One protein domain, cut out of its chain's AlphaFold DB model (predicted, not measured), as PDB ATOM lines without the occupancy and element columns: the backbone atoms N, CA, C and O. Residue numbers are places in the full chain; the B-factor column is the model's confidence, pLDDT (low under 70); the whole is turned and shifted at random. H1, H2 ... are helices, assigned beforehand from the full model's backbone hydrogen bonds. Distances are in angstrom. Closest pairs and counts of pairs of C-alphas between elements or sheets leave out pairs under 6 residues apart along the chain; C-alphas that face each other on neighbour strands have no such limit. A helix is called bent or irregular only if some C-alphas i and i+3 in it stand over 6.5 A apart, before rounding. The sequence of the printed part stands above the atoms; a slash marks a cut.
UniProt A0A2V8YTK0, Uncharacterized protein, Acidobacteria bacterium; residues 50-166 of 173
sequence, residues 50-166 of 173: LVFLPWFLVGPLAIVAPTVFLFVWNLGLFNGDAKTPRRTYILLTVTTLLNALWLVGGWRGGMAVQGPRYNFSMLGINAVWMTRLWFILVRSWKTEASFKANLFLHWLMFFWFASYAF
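What this domain is: This is residues 50 to 166 of the 173 residues of an uncharacterized protein of Acidobacteria bacterium (UniProt A0A2V8YTK0). H3 and H4 make a long helical hairpin, and the shorter H5 folds back along the half of it away from the turn. The second part of H1 packs on H5 at a slant, while residues 50 to 60 of H1 stick out; the small H2 sits near one end of the longest axis. The printed part has 117 residues with five named helices, H1 to H5 in chain order, and no named strand; the class is all helix. It is flat, with spans of 50 by 35 by 17 A, and only just loose, close to compact, with a radius of gyration of the C-alphas of 16.4 A.

Where its parts are: H1, residues 50 to 73, begins with C-alpha 50 at (-159.097, 156.369, 0.258) and is 33.1 A long. It has a kink of 35 degrees near residue 57; it is neither bent nor irregular, but only just: C-alphas 57 and 60 are 6.1 A apart. H2, residues 75 to 79, follows. H3, residues 86 to 113, is 39.7 A long and irregular: C-alphas 105 and 108 are 7.5 A apart, with a kink of 50 degrees near residue 107. H4, residues 116 to 142, starts at (-134.412, 145.409, -8.837) and is 39.1 A long. H5, residues 147 to 165, is 25.8 A long and ends with C-alpha 165 at (-153.191, 141.409, -15.193).

How they stand to each other: H3, H4 and H5 form an up-and-down bundle, each helix running against the one before it. H5 is the hub, touching H1, H3 and H4. With residues 129 to 140 alone, H4 touches H5 in a hairpin, opposite ways at a shallow tilt of 18 degrees; their closest C-alphas, those of Ile 136 and Leu 153, are 7.0 A apart. H3 and H4 are also a hairpin, opposite ways at a shallow tilt of 10 degrees, with the closest C-alphas, of Gly 110 and Asn 119, at 6.5 A. H3 and H5 only just touch, with 3 pairs of C-alphas within 8 A, the closest being those of Asn 99 and Ala 165 at 7.6 A. H1 touches H5 with residues 62 to 70 alone, opposite ways at a steep tilt of 42 degrees; the closest C-alphas, of Pro 66 and Phe 158, are 5.1 A apart. H1 is apart from H3 and H4. H2 touches no helix. In H5 every O i to N i+4 pair is within hydrogen-bond range; the counts are 15 of 20 in H1, 21 of 24 in H3, 22 of 23 in H4 and 0 of 1 in H2, where 2 of 2 O i to N i+3 pairs are.

The domain as a whole: The C-alphas of Asn 79 and Ala 112, the two farthest apart, are 51.0 A apart. The printed part has no cut, and no link is long. Mean pLDDT of the printed part is 75.2, with 33 residues under 70, among them residues 50 to 63, 73 to 78 and 163 to 166.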
ATOM      1  N   LEU A  50    -158.237 156.303   1.450       45.38
ATOM      2  CA  LEU A  50    -159.097 156.369   0.258       45.38
ATOM      3  C   LEU A  50    -158.800 155.262  -0.764       45.38
ATOM      4  O   LEU A  50    -159.632 155.026  -1.628       45.38
ATOM      5  N   VAL A  51    -157.678 154.543  -0.634       49.47
ATOM      6  CA  VAL A  51    -157.376 153.316  -1.398       49.47
ATOM      7  C   VAL A  51    -158.099 152.093  -0.812       49.47
ATOM      8  O   VAL A  51    -158.480 151.178  -1.544       49.47
ATOM      9  N   PHE A  52    -158.391 152.089   0.494       46.47
ATOM     10  CA  PHE A  52    -159.132 150.990   1.120       46.47
ATOM     11  C   PHE A  52    -160.630 151.000   0.783       46.47
ATOM     12  O   PHE A  52    -161.227 149.932   0.676       46.47
ATOM     13  N   LEU A  53    -161.261 152.161   0.574       43.81
ATOM     14  CA  LEU A  53    -162.701 152.228   0.270       43.81
ATOM     15  C   LEU A  53    -163.058 151.568  -1.085       43.81
ATOM     16  O   LEU A  53    -163.980 150.747  -1.119       43.81
ATOM     17  N   PRO A  54    -162.307 151.817  -2.182       50.34
ATOM     18  CA  PRO A  54    -162.393 151.032  -3.404       50.34
ATOM     19  C   PRO A  54    -162.020 149.579  -3.155       50.34
ATOM     20  O   PRO A  54    -162.700 148.710  -3.667       50.34
ATOM     21  N   TRP A  55    -161.032 149.260  -2.319       48.88
ATOM     22  CA  TRP A  55    -160.703 147.862  -2.017       48.88
ATOM     23  C   TRP A  55    -161.879 147.070  -1.411       48.88
ATOM     24  O   TRP A  55    -162.030 145.888  -1.702       48.88
ATOM     25  N   PHE A  56    -162.765 147.700  -0.630       52.09
ATOM     26  CA  PHE A  56    -163.964 147.042  -0.086       52.09
ATOM     27  C   PHE A  56    -165.139 146.934  -1.074       52.09
ATOM     28  O   PHE A  56    -165.960 146.034  -0.923       52.09
ATOM     29  N   LEU A  57    -165.221 147.800  -2.090       54.16
ATOM     30  CA  LEU A  57    -166.247 147.730  -3.150       54.16
ATOM     31  C   LEU A  57    -165.782 146.896  -4.355       54.16
ATOM     32  O   LEU A  57    -166.536 146.099  -4.913       54.16
ATOM     33  N   VAL A  58    -164.511 147.038  -4.714       55.25
ATOM     34  CA  VAL A  58    -163.800 146.301  -5.756       55.25
ATOM     35  C   VAL A  58    -163.374 144.928  -5.250       55.25
ATOM     36  O   VAL A  58    -163.322 144.013  -6.046       55.25
ATOM     37  N   GLY A  59    -163.141 144.717  -3.954       61.91
ATOM     38  CA  GLY A  59    -162.786 143.404  -3.393       61.91
ATOM     39  C   GLY A  59    -163.826 142.318  -3.693       61.91
ATOM     40  O   GLY A  59    -163.470 141.278  -4.251       61.91
ATOM     41  N   PRO A  60    -165.125 142.558  -3.429       65.38
ATOM     42  CA  PRO A  60    -166.194 141.674  -3.867       65.38
ATOM     43  C   PRO A  60    -166.239 141.549  -5.387       65.38
ATOM     44  O   PRO A  60    -166.323 140.436  -5.884       65.38
ATOM     45  N   LEU A  61    -166.121 142.645  -6.146       59.97
ATOM     46  CA  LEU A  61    -166.092 142.603  -7.616       59.97
ATOM     47  C   LEU A  61    -164.884 141.829  -8.163       59.97
ATOM     48  O   LEU A  61    -165.022 141.134  -9.154       59.97
ATOM     49  N   ALA A  62    -163.734 141.848  -7.505       59.72
ATOM     50  CA  ALA A  62    -162.541 141.103  -7.883       59.72
ATOM     51  C   ALA A  62    -162.707 139.601  -7.627       59.72
ATOM     52  O   ALA A  62    -161.997 138.804  -8.228       59.72
ATOM     53  N   ILE A  63    -163.659 139.204  -6.777       63.22
ATOM     54  CA  ILE A  63    -164.052 137.804  -6.547       63.22
ATOM     55  C   ILE A  63    -165.263 137.426  -7.420       63.22
ATOM     56  O   ILE A  63    -165.351 136.311  -7.935       63.22
ATOM     57  N   VAL A  64    -166.203 138.350  -7.622       70.25
ATOM     58  CA  VAL A  64    -167.473 138.128  -8.324       70.25
ATOM     59  C   VAL A  64    -167.302 138.254  -9.831       70.25
ATOM     60  O   VAL A  64    -167.772 137.381 -10.546       70.25
ATOM     61  N   ALA A  65    -166.599 139.264 -10.338       68.75
ATOM     62  CA  ALA A  65    -166.330 139.443 -11.764       68.75
ATOM     63  C   ALA A  65    -165.656 138.225 -12.408       68.75
ATOM     64  O   ALA A  65    -166.178 137.763 -13.422       68.75
ATOM     65  N   PRO A  66    -164.582 137.629 -11.849       64.19
ATOM     66  CA  PRO A  66    -164.016 136.415 -12.425       64.19
ATOM     67  C   PRO A  66    -165.012 135.253 -12.398       64.19
ATOM     68  O   PRO A  66    -165.069 134.473 -13.342       64.19
ATOM     69  N   THR A  67    -165.848 135.172 -11.361       67.38
ATOM     70  CA  THR A  67    -166.882 134.141 -11.233       67.38
ATOM     71  C   THR A  67    -167.989 134.321 -12.281       67.38
ATOM     72  O   THR A  67    -168.324 133.377 -12.990       67.38
ATOM     73  N   VAL A  68    -168.515 135.535 -12.454       74.88
ATOM     74  CA  VAL A  68    -169.541 135.873 -13.455       74.88
ATOM     75  C   VAL A  68    -168.993 135.704 -14.867       74.88
ATOM     76  O   VAL A  68    -169.650 135.098 -15.710       74.88
ATOM     77  N   PHE A  69    -167.769 136.169 -15.120       75.81
ATOM     78  CA  PHE A  69    -167.111 135.992 -16.408       75.81
ATOM     79  C   PHE A  69    -166.902 134.506 -16.719       75.81
ATOM     80  O   PHE A  69    -167.148 134.089 -17.842       75.81
ATOM     81  N   LEU A  70    -166.543 133.684 -15.729       69.31
ATOM     82  CA  LEU A  70    -166.446 132.227 -15.870       69.31
ATOM     83  C   LEU A  70    -167.795 131.603 -16.257       69.31
ATOM     84  O   LEU A  70    -167.831 130.780 -17.171       69.31
ATOM     85  N   PHE A  71    -168.897 132.022 -15.626       72.56
ATOM     86  CA  PHE A  71    -170.243 131.544 -15.968       72.56
ATOM     87  C   PHE A  71    -170.677 131.955 -17.380       72.56
ATOM     88  O   PHE A  71    -171.198 131.126 -18.124       72.56
ATOM     89  N   VAL A  72    -170.419 133.204 -17.775       78.31
ATOM     90  CA  VAL A  72    -170.731 133.703 -19.125       78.31
ATOM     91  C   VAL A  72    -169.852 133.021 -20.179       78.31
ATOM     92  O   VAL A  72    -170.330 132.637 -21.245       78.31
ATOM     93  N   TRP A  73    -168.568 132.828 -19.879       69.81
ATOM     94  CA  TRP A  73    -167.600 132.225 -20.794       69.81
ATOM     95  C   TRP A  73    -167.817 130.720 -20.976       69.81
ATOM     96  O   TRP A  73    -167.502 130.162 -22.031       69.81
ATOM     97  N   ASN A  74    -168.361 130.055 -19.956       69.88
ATOM     98  CA  ASN A  74    -168.561 128.615 -19.927       69.88
ATOM     99  C   ASN A  74    -170.036 128.256 -19.702       69.88
ATOM    100  O   ASN A  74    -170.373 127.500 -18.800       69.88
ATOM    101  N   LEU A  75    -170.929 128.750 -20.565       68.00
ATOM    102  CA  LEU A  75    -172.350 128.360 -20.560       68.00
ATOM    103  C   LEU A  75    -172.556 126.835 -20.682       68.00
ATOM    104  O   LEU A  75    -173.556 126.306 -20.207       68.00
ATOM    105  N   GLY A  76    -171.586 126.112 -21.255       65.44
ATOM    106  CA  GLY A  76    -171.586 124.647 -21.328       65.44
ATOM    107  C   GLY A  76    -171.495 123.944 -19.968       65.44
ATOM    108  O   GLY A  76    -171.833 122.766 -19.881       65.44
ATOM    109  N   LEU A  77    -171.116 124.654 -18.897       64.38
ATOM    110  CA  LEU A  77    -171.072 124.110 -17.537       64.38
ATOM    111  C   LEU A  77    -172.467 123.681 -17.037       64.38
ATOM    112  O   LEU A  77    -172.568 122.766 -16.223       64.38
ATOM    113  N   PHE A  78    -173.538 124.297 -17.556       66.62
ATOM    114  CA  PHE A  78    -174.924 123.920 -17.250       66.62
ATOM    115  C   PHE A  78    -175.366 122.617 -17.922       66.62
ATOM    116  O   PHE A  78    -176.335 122.007 -17.480       66.62
ATOM    117  N   ASN A  79    -174.639 122.152 -18.942       71.94
ATOM    118  CA  ASN A  79    -174.961 120.911 -19.646       71.94
ATOM    119  C   ASN A  79    -174.337 119.667 -18.991       71.94
ATOM    120  O   ASN A  79    -174.471 118.572 -19.527       71.94
ATOM    121  N   GLY A  80    -173.644 119.812 -17.852       68.06
ATOM    122  CA  GLY A  80    -173.051 118.690 -17.112       68.06
ATOM    123  C   GLY A  80    -171.872 118.010 -17.816       68.06
ATOM    124  O   GLY A  80    -171.384 116.984 -17.344       68.06
ATOM    125  N   ASP A  81    -171.396 118.572 -18.928       68.62
ATOM    126  CA  ASP A  81    -170.299 118.002 -19.696       68.62
ATOM    127  C   ASP A  81    -168.978 118.257 -18.954       68.62
ATOM    128  O   ASP A  81    -168.502 119.389 -18.827       68.62
ATOM    129  N   ALA A  82    -168.398 117.198 -18.391       65.81
ATOM    130  CA  ALA A  82    -167.204 117.291 -17.551       65.81
ATOM    131  C   ALA A  82    -165.932 117.602 -18.359       65.81
ATOM    132  O   ALA A  82    -164.878 117.883 -17.785       65.81
ATOM    133  N   LYS A  83    -166.002 117.553 -19.692       70.62
ATOM    134  CA  LYS A  83    -164.840 117.710 -20.562       70.62
ATOM    135  C   LYS A  83    -164.342 119.157 -20.560       70.62
ATOM    136  O   LYS A  83    -165.047 120.079 -20.962       70.62
ATOM    137  N   THR A  84    -163.087 119.359 -20.160       65.12
ATOM    138  CA  THR A  84    -162.451 120.683 -20.163       65.12
ATOM    139  C   THR A  84    -162.477 121.286 -21.575       65.12
ATOM    140  O   THR A  84    -161.908 120.690 -22.499       65.12
ATOM    141  N   PRO A  85    -163.107 122.457 -21.781       70.44
ATOM    142  CA  PRO A  85    -163.250 123.030 -23.112       70.44
ATOM    143  C   PRO A  85    -161.880 123.402 -23.690       70.44
ATOM    144  O   PRO A  85    -161.030 123.977 -23.011       70.44
ATOM    145  N   ARG A  86    -161.670 123.133 -24.990       77.69
ATOM    146  CA  ARG A  86    -160.423 123.484 -25.707       77.69
ATOM    147  C   ARG A  86    -160.040 124.967 -25.574       77.69
ATOM    148  O   ARG A  86    -158.870 125.321 -25.682       77.69
ATOM    149  N   ARG A  87    -161.026 125.828 -25.319       79.12
ATOM    150  CA  ARG A  87    -160.871 127.280 -25.176       79.12
ATOM    151  C   ARG A  87    -160.001 127.670 -23.976       79.12
ATOM    152  O   ARG A  87    -159.279 128.654 -24.072       79.12
ATOM    153  N   THR A  88    -160.005 126.894 -22.891       78.06
ATOM    154  CA  THR A  88    -159.219 127.198 -21.681       78.06
ATOM    155  C   THR A  88    -157.715 127.101 -21.933       78.06
ATOM    156  O   THR A  88    -156.959 127.928 -21.437       78.06
ATOM    157  N   TYR A  89    -157.273 126.152 -22.767       79.75
ATOM    158  CA  TYR A  89    -155.858 126.033 -23.152       79.75
ATOM    159  C   TYR A  89    -155.392 127.234 -23.958       79.75
ATOM    160  O   TYR A  89    -154.306 127.756 -23.719       79.75
ATOM    161  N   ILE A  90    -156.230 127.677 -24.901       83.75
ATOM    162  CA  ILE A  90    -155.943 128.854 -25.719       83.75
ATOM    163  C   ILE A  90    -155.828 130.071 -24.807       83.75
ATOM    164  O   ILE A  90    -154.855 130.808 -24.917       83.75
ATOM    165  N   LEU A  91    -156.761 130.237 -23.866       82.12
ATOM    166  CA  LEU A  91    -156.759 131.378 -22.959       82.12
ATOM    167  C   LEU A  91    -155.502 131.391 -22.084       82.12
ATOM    168  O   LEU A  91    -154.774 132.374 -22.114       82.12
ATOM    169  N   LEU A  92    -155.169 130.277 -21.421       83.62
ATOM    170  CA  LEU A  92    -153.952 130.178 -20.609       83.62
ATOM    171  C   LEU A  92    -152.681 130.451 -21.432       83.62
ATOM    172  O   LEU A  92    -151.778 131.145 -20.964       83.62
ATOM    173  N   THR A  93    -152.615 129.937 -22.664       84.88
ATOM    174  CA  THR A  93    -151.471 130.156 -23.564       84.88
ATOM    175  C   THR A  93    -151.348 131.631 -23.941       84.88
ATOM    176  O   THR A  93    -150.277 132.213 -23.783       84.88
ATOM    177  N   VAL A  94    -152.448 132.253 -24.375       84.94
ATOM    178  CA  VAL A  94    -152.488 133.677 -24.737       84.94
ATOM    179  C   VAL A  94    -152.101 134.543 -23.546       84.94
ATOM    180  O   VAL A  94    -151.296 135.458 -23.697       84.94
ATOM    181  N   THR A  95    -152.598 134.242 -22.347       81.31
ATOM    182  CA  THR A  95    -152.245 135.032 -21.165       81.31
ATOM    183  C   THR A  95    -150.798 134.844 -20.743       81.31
ATOM    184  O   THR A  95    -150.153 135.807 -20.341       81.31
ATOM    185  N   THR A  96    -150.263 133.629 -20.859       84.81
ATOM    186  CA  THR A  96    -148.843 133.380 -20.582       84.81
ATOM    187  C   THR A  96    -147.962 134.215 -21.507       84.81
ATOM    188  O   THR A  96    -147.024 134.860 -21.041       84.81
ATOM    189  N   LEU A  97    -148.303 134.262 -22.798       85.81
ATOM    190  CA  LEU A  97    -147.598 135.082 -23.783       85.81
ATOM    191  C   LEU A  97    -147.735 136.576 -23.486       85.81
ATOM    192  O   LEU A  97    -146.734 137.286 -23.494       85.81
ATOM    193  N   LEU A  98    -148.944 137.050 -23.179       81.81
ATOM    194  CA  LEU A  98    -149.182 138.459 -22.876       81.81
ATOM    195  C   LEU A  98    -148.416 138.908 -21.625       81.81
ATOM    196  O   LEU A  98    -147.796 139.966 -21.640       81.81
ATOM    197  N   ASN A  99    -148.384 138.078 -20.579       82.75
ATOM    198  CA  ASN A  99    -147.608 138.346 -19.368       82.75
ATOM    199  C   ASN A  99    -146.099 138.390 -19.657       82.75
ATOM    200  O   ASN A  99    -145.397 139.276 -19.179       82.75
ATOM    201  N   ALA A 100    -145.592 137.465 -20.477       84.00
ATOM    202  CA  ALA A 100    -144.191 137.469 -20.884       84.00
ATOM    203  C   ALA A 100    -143.834 138.725 -21.696       84.00
ATOM    204  O   ALA A 100    -142.815 139.356 -21.424       84.00
ATOM    205  N   LEU A 101    -144.685 139.125 -22.648       82.00
ATOM    206  CA  LEU A 101    -144.500 140.349 -23.433       82.00
ATOM    207  C   LEU A 101    -144.528 141.599 -22.548       82.00
ATOM    208  O   LEU A 101    -143.674 142.468 -22.704       82.00
ATOM    209  N   TRP A 102    -145.460 141.660 -21.593       77.31
ATOM    210  CA  TRP A 102    -145.551 142.751 -20.622       77.31
ATOM    211  C   TRP A 102    -144.290 142.851 -19.760       77.31
ATOM    212  O   TRP A 102    -143.708 143.926 -19.631       77.31
ATOM    213  N   LEU A 103    -143.819 141.719 -19.228       80.00
ATOM    214  CA  LEU A 103    -142.588 141.662 -18.442       80.00
ATOM    215  C   LEU A 103    -141.375 142.102 -19.259       80.00
ATOM    216  O   LEU A 103    -140.581 142.889 -18.761       80.00
ATOM    217  N   VAL A 104    -141.235 141.633 -20.503       83.31
ATOM    218  CA  VAL A 104    -140.102 141.987 -21.373       83.31
ATOM    219  C   VAL A 104    -140.136 143.468 -21.755       83.31
ATOM    220  O   VAL A 104    -139.106 144.137 -21.664       83.31
ATOM    221  N   GLY A 105    -141.303 143.995 -22.136       80.50
ATOM    222  CA  GLY A 105    -141.468 145.405 -22.498       80.50
ATOM    223  C   GLY A 105    -141.248 146.347 -21.312       80.50
ATOM    224  O   GLY A 105    -140.568 147.362 -21.443       80.50
ATOM    225  N   GLY A 106    -141.759 145.979 -20.135       78.62
ATOM    226  CA  GLY A 106    -141.660 146.778 -18.914       78.62
ATOM    227  C   GLY A 106    -140.372 146.581 -18.111       78.62
ATOM    228  O   GLY A 106    -140.131 147.341 -17.175       78.62
ATOM    229  N   TRP A 107    -139.523 145.598 -18.439       82.06
ATOM    230  CA  TRP A 107    -138.407 145.187 -17.571       82.06
ATOM    231  C   TRP A 107    -137.444 146.333 -17.247       82.06
ATOM    232  O   TRP A 107    -137.121 146.581 -16.084       82.06
ATOM    233  N   ARG A 108    -136.982 147.047 -18.280       74.31
ATOM    234  CA  ARG A 108    -136.008 148.140 -18.127       74.31
ATOM    235  C   ARG A 108    -136.617 149.343 -17.405       74.31
ATOM    236  O   ARG A 108    -135.966 149.878 -16.514       74.31
ATOM    237  N   GLY A 109    -137.859 149.708 -17.736       75.12
ATOM    238  CA  GLY A 109    -138.592 150.782 -17.057       75.12
ATOM    239  C   GLY A 109    -138.829 150.468 -15.578       75.12
ATOM    240  O   GLY A 109    -138.473 151.260 -14.709       75.12
ATOM    241  N   GLY A 110    -139.308 149.260 -15.271       74.38
ATOM    242  CA  GLY A 110    -139.509 148.810 -13.892       74.38
ATOM    243  C   GLY A 110    -138.207 148.767 -13.085       74.38
ATOM    244  O   GLY A 110    -138.190 149.177 -11.929       74.38
ATOM    245  N   MET A 111    -137.084 148.356 -13.692       78.62
ATOM    246  CA  MET A 111    -135.788 148.377 -13.000       78.62
ATOM    247  C   MET A 111    -135.320 149.798 -12.679       78.62
ATOM    248  O   MET A 111    -134.722 149.996 -11.623       78.62
ATOM    249  N   ALA A 112    -135.582 150.763 -13.564       75.19
ATOM    250  CA  ALA A 112    -135.199 152.159 -13.367       75.19
ATOM    251  C   ALA A 112    -136.087 152.873 -12.334       75.19
ATOM    252  O   ALA A 112    -135.572 153.642 -11.528       75.19
ATOM    253  N   VAL A 113    -137.397 152.601 -12.336       75.62
ATOM    254  CA  VAL A 113    -138.377 153.304 -11.487       75.62
ATOM    255  C   VAL A 113    -138.596 152.603 -10.141       75.62
ATOM    256  O   VAL A 113    -138.526 153.237  -9.093       75.62
ATOM    257  N   GLN A 114    -138.853 151.292 -10.146       79.31
ATOM    258  CA  GLN A 114    -139.264 150.520  -8.958       79.31
ATOM    259  C   GLN A 114    -138.094 149.767  -8.303       79.31
ATOM    260  O   GLN A 114    -138.186 149.303  -7.164       79.31
ATOM    261  N   GLY A 115    -136.974 149.647  -9.020       82.56
ATOM    262  CA  GLY A 115    -135.760 148.996  -8.550       82.56
ATOM    263  C   GLY A 115    -135.767 147.464  -8.679       82.56
ATOM    264  O   GLY A 115    -136.800 146.820  -8.891       82.56
ATOM    265  N   PRO A 116    -134.592 146.826  -8.528       81.56
ATOM    266  CA  PRO A 116    -134.412 145.409  -8.837       81.56
ATOM    267  C   PRO A 116    -135.183 144.478  -7.893       81.56
ATOM    268  O   PRO A 116    -135.753 143.486  -8.341       81.56
ATOM    269  N   ARG A 117    -135.244 144.783  -6.588       81.50
ATOM    270  CA  ARG A 117    -135.910 143.909  -5.599       81.50
ATOM    271  C   ARG A 117    -137.398 143.721  -5.899       81.50
ATOM    272  O   ARG A 117    -137.896 142.600  -5.796       81.50
ATOM    273  N   TYR A 118    -138.084 144.797  -6.277       78.12
ATOM    274  CA  TYR A 118    -139.504 144.749  -6.605       78.12
ATOM    275  C   TYR A 118    -139.748 143.934  -7.880       78.12
ATOM    276  O   TYR A 118    -140.519 142.973  -7.854       78.12
ATOM    277  N   ASN A 119    -139.005 144.226  -8.954       81.50
ATOM    278  CA  ASN A 119    -139.128 143.505 -10.222       81.50
ATOM    279  C   ASN A 119    -138.863 142.001 -10.085       81.50
ATOM    280  O   ASN A 119    -139.637 141.192 -10.597       81.50
ATOM    281  N   PHE A 120    -137.814 141.601  -9.360       85.62
ATOM    282  CA  PHE A 120    -137.538 140.179  -9.135       85.62
ATOM    283  C   PHE A 120    -138.615 139.498  -8.286       85.62
ATOM    284  O   PHE A 120    -138.957 138.344  -8.550       85.62
ATOM    285  N   SER A 121    -139.190 140.202  -7.307       84.44
ATOM    286  CA  SER A 121    -140.288 139.667  -6.491       84.44
ATOM    287  C   SER A 121    -141.542 139.434  -7.338       84.44
ATOM    288  O   SER A 121    -142.109 138.342  -7.304       84.44
ATOM    289  N   MET A 122    -141.928 140.412  -8.163       80.56
ATOM    290  CA  MET A 122    -143.074 140.291  -9.071       80.56
ATOM    291  C   MET A 122    -142.872 139.208 -10.132       80.56
ATOM    292  O   MET A 122    -143.807 138.459 -10.433       80.56
ATOM    293  N   LEU A 123    -141.654 139.068 -10.662       86.25
ATOM    294  CA  LEU A 123    -141.305 137.978 -11.571       86.25
ATOM    295  C   LEU A 123    -141.469 136.613 -10.889       86.25
ATOM    296  O   LEU A 123    -142.096 135.717 -11.451       86.25
ATOM    297  N   GLY A 124    -140.943 136.463  -9.669       89.00
ATOM    298  CA  GLY A 124    -141.031 135.219  -8.904       89.00
ATOM    299  C   GLY A 124    -142.473 134.817  -8.597       89.00
ATOM    300  O   GLY A 124    -142.851 133.667  -8.816       89.00
ATOM    301  N   ILE A 125    -143.301 135.768  -8.160       85.44
ATOM    302  CA  ILE A 125    -144.722 135.534  -7.877       85.44
ATOM    303  C   ILE A 125    -145.461 135.073  -9.142       85.44
ATOM    304  O   ILE A 125    -146.151 134.050  -9.112       85.44
ATOM    305  N   ASN A 126    -145.271 135.773 -10.265       86.38
ATOM    306  CA  ASN A 126    -145.882 135.397 -11.539       86.38
ATOM    307  C   ASN A 126    -145.415 134.020 -12.024       86.38
ATOM    308  O   ASN A 126    -146.238 133.216 -12.465       86.38
ATOM    309  N   ALA A 127    -144.120 133.717 -11.900       87.50
ATOM    310  CA  ALA A 127    -143.566 132.420 -12.273       87.50
ATOM    311  C   ALA A 127    -144.180 131.288 -11.439       87.50
ATOM    312  O   ALA A 127    -144.680 130.314 -12.002       87.50
ATOM    313  N   VAL A 128    -144.228 131.439 -10.110       90.88
ATOM    314  CA  VAL A 128    -144.840 130.451  -9.203       90.88
ATOM    315  C   VAL A 128    -146.306 130.216  -9.560       90.88
ATOM    316  O   VAL A 128    -146.761 129.068  -9.584       90.88
ATOM    317  N   TRP A 129    -147.049 131.283  -9.858       86.69
ATOM    318  CA  TRP A 129    -148.463 131.164 -10.195       86.69
ATOM    319  C   TRP A 129    -148.691 130.470 -11.539       86.69
ATOM    320  O   TRP A 129    -149.504 129.545 -11.624       86.69
ATOM    321  N   MET A 130    -147.904 130.825 -12.556       86.50
ATOM    322  CA  MET A 130    -147.911 130.151 -13.854       86.50
ATOM    323  C   MET A 130    -147.580 128.670 -13.727       86.50
ATOM    324  O   MET A 130    -148.313 127.832 -14.253       86.50
ATOM    325  N   THR A 131    -146.522 128.319 -12.993       90.25
ATOM    326  CA  THR A 131    -146.147 126.916 -12.788       90.25
ATOM    327  C   THR A 131    -147.269 126.136 -12.108       90.25
ATOM    328  O   THR A 131    -147.571 125.019 -12.529       90.25
ATOM    329  N   ARG A 132    -147.942 126.720 -11.106       88.94
ATOM    330  CA  ARG A 132    -149.101 126.090 -10.454       88.94
ATOM    331  C   ARG A 132    -150.268 125.888 -11.419       88.94
ATOM    332  O   ARG A 132    -150.809 124.785 -11.463       88.94
ATOM    333  N   LEU A 133    -150.636 126.902 -12.202       87.12
ATOM    334  CA  LEU A 133    -151.725 126.805 -13.183       87.12
ATOM    335  C   LEU A 133    -151.442 125.727 -14.236       87.12
ATOM    336  O   LEU A 133    -152.285 124.859 -14.468       87.12
ATOM    337  N   TRP A 134    -150.236 125.725 -14.804       88.62
ATOM    338  CA  TRP A 134    -149.796 124.705 -15.755       88.62
ATOM    339  C   TRP A 134    -149.779 123.308 -15.139       88.62
ATOM    340  O   TRP A 134    -150.252 122.357 -15.759       88.62
ATOM    341  N   PHE A 135    -149.296 123.172 -13.903       89.44
ATOM    342  CA  PHE A 135    -149.283 121.891 -13.205       89.44
ATOM    343  C   PHE A 135    -150.697 121.339 -12.984       89.44
ATOM    344  O   PHE A 135    -150.948 120.166 -13.267       89.44
ATOM    345  N   ILE A 136    -151.636 122.173 -12.522       86.19
ATOM    346  CA  ILE A 136    -153.037 121.767 -12.327       86.19
ATOM    347  C   ILE A 136    -153.663 121.386 -13.674       86.19
ATOM    348  O   ILE A 136    -154.343 120.363 -13.753       86.19
ATOM    349  N   LEU A 137    -153.387 122.142 -14.741       84.25
ATOM    350  CA  LEU A 137    -153.883 121.850 -16.085       84.25
ATOM    351  C   LEU A 137    -153.374 120.495 -16.602       84.25
ATOM    352  O   LEU A 137    -154.170 119.645 -17.000       84.25
ATOM    353  N   VAL A 138    -152.064 120.247 -16.526       86.19
ATOM    354  CA  VAL A 138    -151.454 118.974 -16.946       86.19
ATOM    355  C   VAL A 138    -151.951 117.810 -16.088       86.19
ATOM    356  O   VAL A 138    -152.193 116.715 -16.598       86.19
ATOM    357  N   ARG A 139    -152.155 118.026 -14.785       84.62
ATOM    358  CA  ARG A 139    -152.750 117.014 -13.906       84.62
ATOM    359  C   ARG A 139    -154.205 116.725 -14.284       84.62
ATOM    360  O   ARG A 139    -154.608 115.561 -14.276       84.62
ATOM    361  N   SER A 140    -154.970 117.749 -14.658       80.25
ATOM    362  CA  SER A 140    -156.363 117.603 -15.097       80.25
ATOM    363  C   SER A 140    -156.505 116.804 -16.397       80.25
ATOM    364  O   SER A 140    -157.542 116.192 -16.611       80.25
ATOM    365  N   TRP A 141    -155.456 116.732 -17.226       76.12
ATOM    366  CA  TRP A 141    -155.426 115.855 -18.405       76.12
ATOM    367  C   TRP A 141    -155.301 114.374 -18.084       76.12
ATOM    368  O   TRP A 141    -155.786 113.544 -18.845       76.12
ATOM    369  N   LYS A 142    -154.607 114.038 -16.995       80.56
ATOM    370  CA  LYS A 142    -154.329 112.645 -16.620       80.56
ATOM    371  C   LYS A 142    -155.377 112.048 -15.688       80.56
ATOM    372  O   LYS A 142    -155.411 110.837 -15.521       80.56
ATOM    373  N   THR A 143    -156.181 112.890 -15.047       76.31
ATOM    374  CA  THR A 143    -157.175 112.473 -14.053       76.31
ATOM    375  C   THR A 143    -158.559 112.539 -14.687       76.31
ATOM    376  O   THR A 143    -158.792 113.411 -15.522       76.31
ATOM    377  N   GLU A 144    -159.485 111.657 -14.298       76.00
ATOM    378  CA  GLU A 144    -160.880 111.785 -14.728       76.00
ATOM    379  C   GLU A 144    -161.395 113.197 -14.440       76.00
ATOM    380  O   GLU A 144    -161.107 113.789 -13.391       76.00
ATOM    381  N   ALA A 145    -162.095 113.762 -15.422       67.25
ATOM    382  CA  ALA A 145    -162.436 115.168 -15.428       67.25
ATOM    383  C   ALA A 145    -163.404 115.481 -14.279       67.25
ATOM    384  O   ALA A 145    -164.606 115.240 -14.349       67.25
ATOM    385  N   SER A 146    -162.863 116.006 -13.182       75.69
ATOM    386  CA  SER A 146    -163.664 116.426 -12.041       75.69
ATOM    387  C   SER A 146    -164.157 117.851 -12.268       75.69
ATOM    388  O   SER A 146    -163.359 118.785 -12.377       75.69
ATOM    389  N   PHE A 147    -165.479 118.027 -12.268       78.25
ATOM    390  CA  PHE A 147    -166.142 119.331 -12.359       78.25
ATOM    391  C   PHE A 147    -165.544 120.357 -11.383       78.25
ATOM    392  O   PHE A 147    -165.234 121.485 -11.766       78.25
ATOM    393  N   LYS A 148    -165.296 119.942 -10.132       79.69
ATOM    394  CA  LYS A 148    -164.727 120.807  -9.086       79.69
ATOM    395  C   LYS A 148    -163.311 121.270  -9.425       79.69
ATOM    396  O   LYS A 148    -162.992 122.435  -9.212       79.69
ATOM    397  N   ALA A 149    -162.473 120.384  -9.965       80.31
ATOM    398  CA  ALA A 149    -161.104 120.727 -10.346       80.31
ATOM    399  C   ALA A 149    -161.077 121.712 -11.523       80.31
ATOM    400  O   ALA A 149    -160.289 122.656 -11.519       80.31
ATOM    401  N   ASN A 150    -161.974 121.529 -12.495       77.56
ATOM    402  CA  ASN A 150    -162.100 122.433 -13.634       77.56
ATOM    403  C   ASN A 150    -162.612 123.823 -13.208       77.56
ATOM    404  O   ASN A 150    -162.063 124.841 -13.636       77.56
ATOM    405  N   LEU A 151    -163.607 123.872 -12.312       79.50
ATOM    406  CA  LEU A 151    -164.109 125.120 -11.728       79.50
ATOM    407  C   LEU A 151    -163.010 125.844 -10.940       79.50
ATOM    408  O   LEU A 151    -162.804 127.040 -11.125       79.50
ATOM    409  N   PHE A 152    -162.272 125.105 -10.109       83.81
ATOM    410  CA  PHE A 152    -161.177 125.657  -9.319       83.81
ATOM    411  C   PHE A 152    -160.056 126.214 -10.201       83.81
ATOM    412  O   PHE A 152    -159.568 127.304  -9.929       83.81
ATOM    413  N   LEU A 153    -159.682 125.522 -11.285       83.06
ATOM    414  CA  LEU A 153    -158.669 126.004 -12.229       83.06
ATOM    415  C   LEU A 153    -159.085 127.327 -12.874       83.06
ATOM    416  O   LEU A 153    -158.299 128.273 -12.888       83.06
ATOM    417  N   HIS A 154    -160.316 127.407 -13.380       80.06
ATOM    418  CA  HIS A 154    -160.816 128.639 -13.983       80.06
ATOM    419  C   HIS A 154    -160.889 129.767 -12.954       80.06
ATOM    420  O   HIS A 154    -160.443 130.875 -13.242       80.06
ATOM    421  N   TRP A 155    -161.382 129.483 -11.746       81.94
ATOM    422  CA  TRP A 155    -161.410 130.458 -10.661       81.94
ATOM    423  C   TRP A 155    -160.004 130.978 -10.343       81.94
ATOM    424  O   TRP A 155    -159.804 132.185 -10.294       81.94
ATOM    425  N   LEU A 156    -159.008 130.092 -10.234       82.88
ATOM    426  CA  LEU A 156    -157.620 130.464  -9.950       82.88
ATOM    427  C   LEU A 156    -156.990 131.296 -11.079       82.88
ATOM    428  O   LEU A 156    -156.222 132.221 -10.812       82.88
ATOM    429  N   MET A 157    -157.314 130.972 -12.334       80.56
ATOM    430  CA  MET A 157    -156.845 131.693 -13.520       80.56
ATOM    431  C   MET A 157    -157.446 133.097 -13.591       80.56
ATOM    432  O   MET A 157    -156.726 134.062 -13.838       80.56
ATOM    433  N   PHE A 158    -158.749 133.234 -13.351       78.50
ATOM    434  CA  PHE A 158    -159.385 134.542 -13.364       78.50
ATOM    435  C   PHE A 158    -159.036 135.376 -12.131       78.50
ATOM    436  O   PHE A 158    -158.842 136.579 -12.260       78.50
ATOM    437  N   PHE A 159    -158.893 134.748 -10.962       80.38
ATOM    438  CA  PHE A 159    -158.376 135.401  -9.761       80.38
ATOM    439  C   PHE A 159    -156.986 135.981 -10.021       80.38
ATOM    440  O   PHE A 159    -156.718 137.132  -9.687       80.38
ATOM    441  N   TRP A 160    -156.116 135.215 -10.682       80.44
ATOM    442  CA  TRP A 160    -154.803 135.696 -11.100       80.44
ATOM    443  C   TRP A 160    -154.877 136.859 -12.086       80.44
ATOM    444  O   TRP A 160    -154.207 137.862 -11.887       80.44
ATOM    445  N   PHE A 161    -155.723 136.761 -13.111       74.06
ATOM    446  CA  PHE A 161    -155.971 137.866 -14.038       74.06
ATOM    447  C   PHE A 161    -156.430 139.131 -13.307       74.06
ATOM    448  O   PHE A 161    -155.892 140.209 -13.532       74.06
ATOM    449  N   ALA A 162    -157.399 138.998 -12.403       70.19
ATOM    450  CA  ALA A 162    -157.946 140.122 -11.655       70.19
ATOM    451  C   ALA A 162    -156.900 140.761 -10.730       70.19
ATOM    452  O   ALA A 162    -156.899 141.974 -10.566       70.19
ATOM    453  N   SER A 163    -156.004 139.957 -10.149       67.44
ATOM    454  CA  SER A 163    -154.985 140.441  -9.208       67.44
ATOM    455  C   SER A 163    -153.690 140.923  -9.869       67.44
ATOM    456  O   SER A 163    -153.068 141.841  -9.343       67.44
ATOM    457  N   TYR A 164    -153.278 140.344 -11.002       65.75
ATOM    458  CA  TYR A 164    -151.966 140.603 -11.617       65.75
ATOM    459  C   TYR A 164    -152.012 141.101 -13.063       65.75
ATOM    460  O   TYR A 164    -151.038 141.712 -13.491       65.75
ATOM    461  N   ALA A 165    -153.087 140.867 -13.829       58.72
ATOM    462  CA  ALA A 165    -153.191 141.409 -15.193       58.72
ATOM    463  C   ALA A 165    -153.632 142.878 -15.205       58.72
ATOM    464  O   ALA A 165    -153.365 143.591 -16.166       58.72
ATOM    465  N   PHE A 166    -154.237 143.342 -14.109       54.44
ATOM    466  CA  PHE A 166    -154.510 144.753 -13.869       54.44
ATOM    467  C   PHE A 166    -153.775 145.239 -12.611       54.44
ATOM    468  O   PHE A 166    -154.419 145.590 -11.624       54.44
TER     469      PHE A 166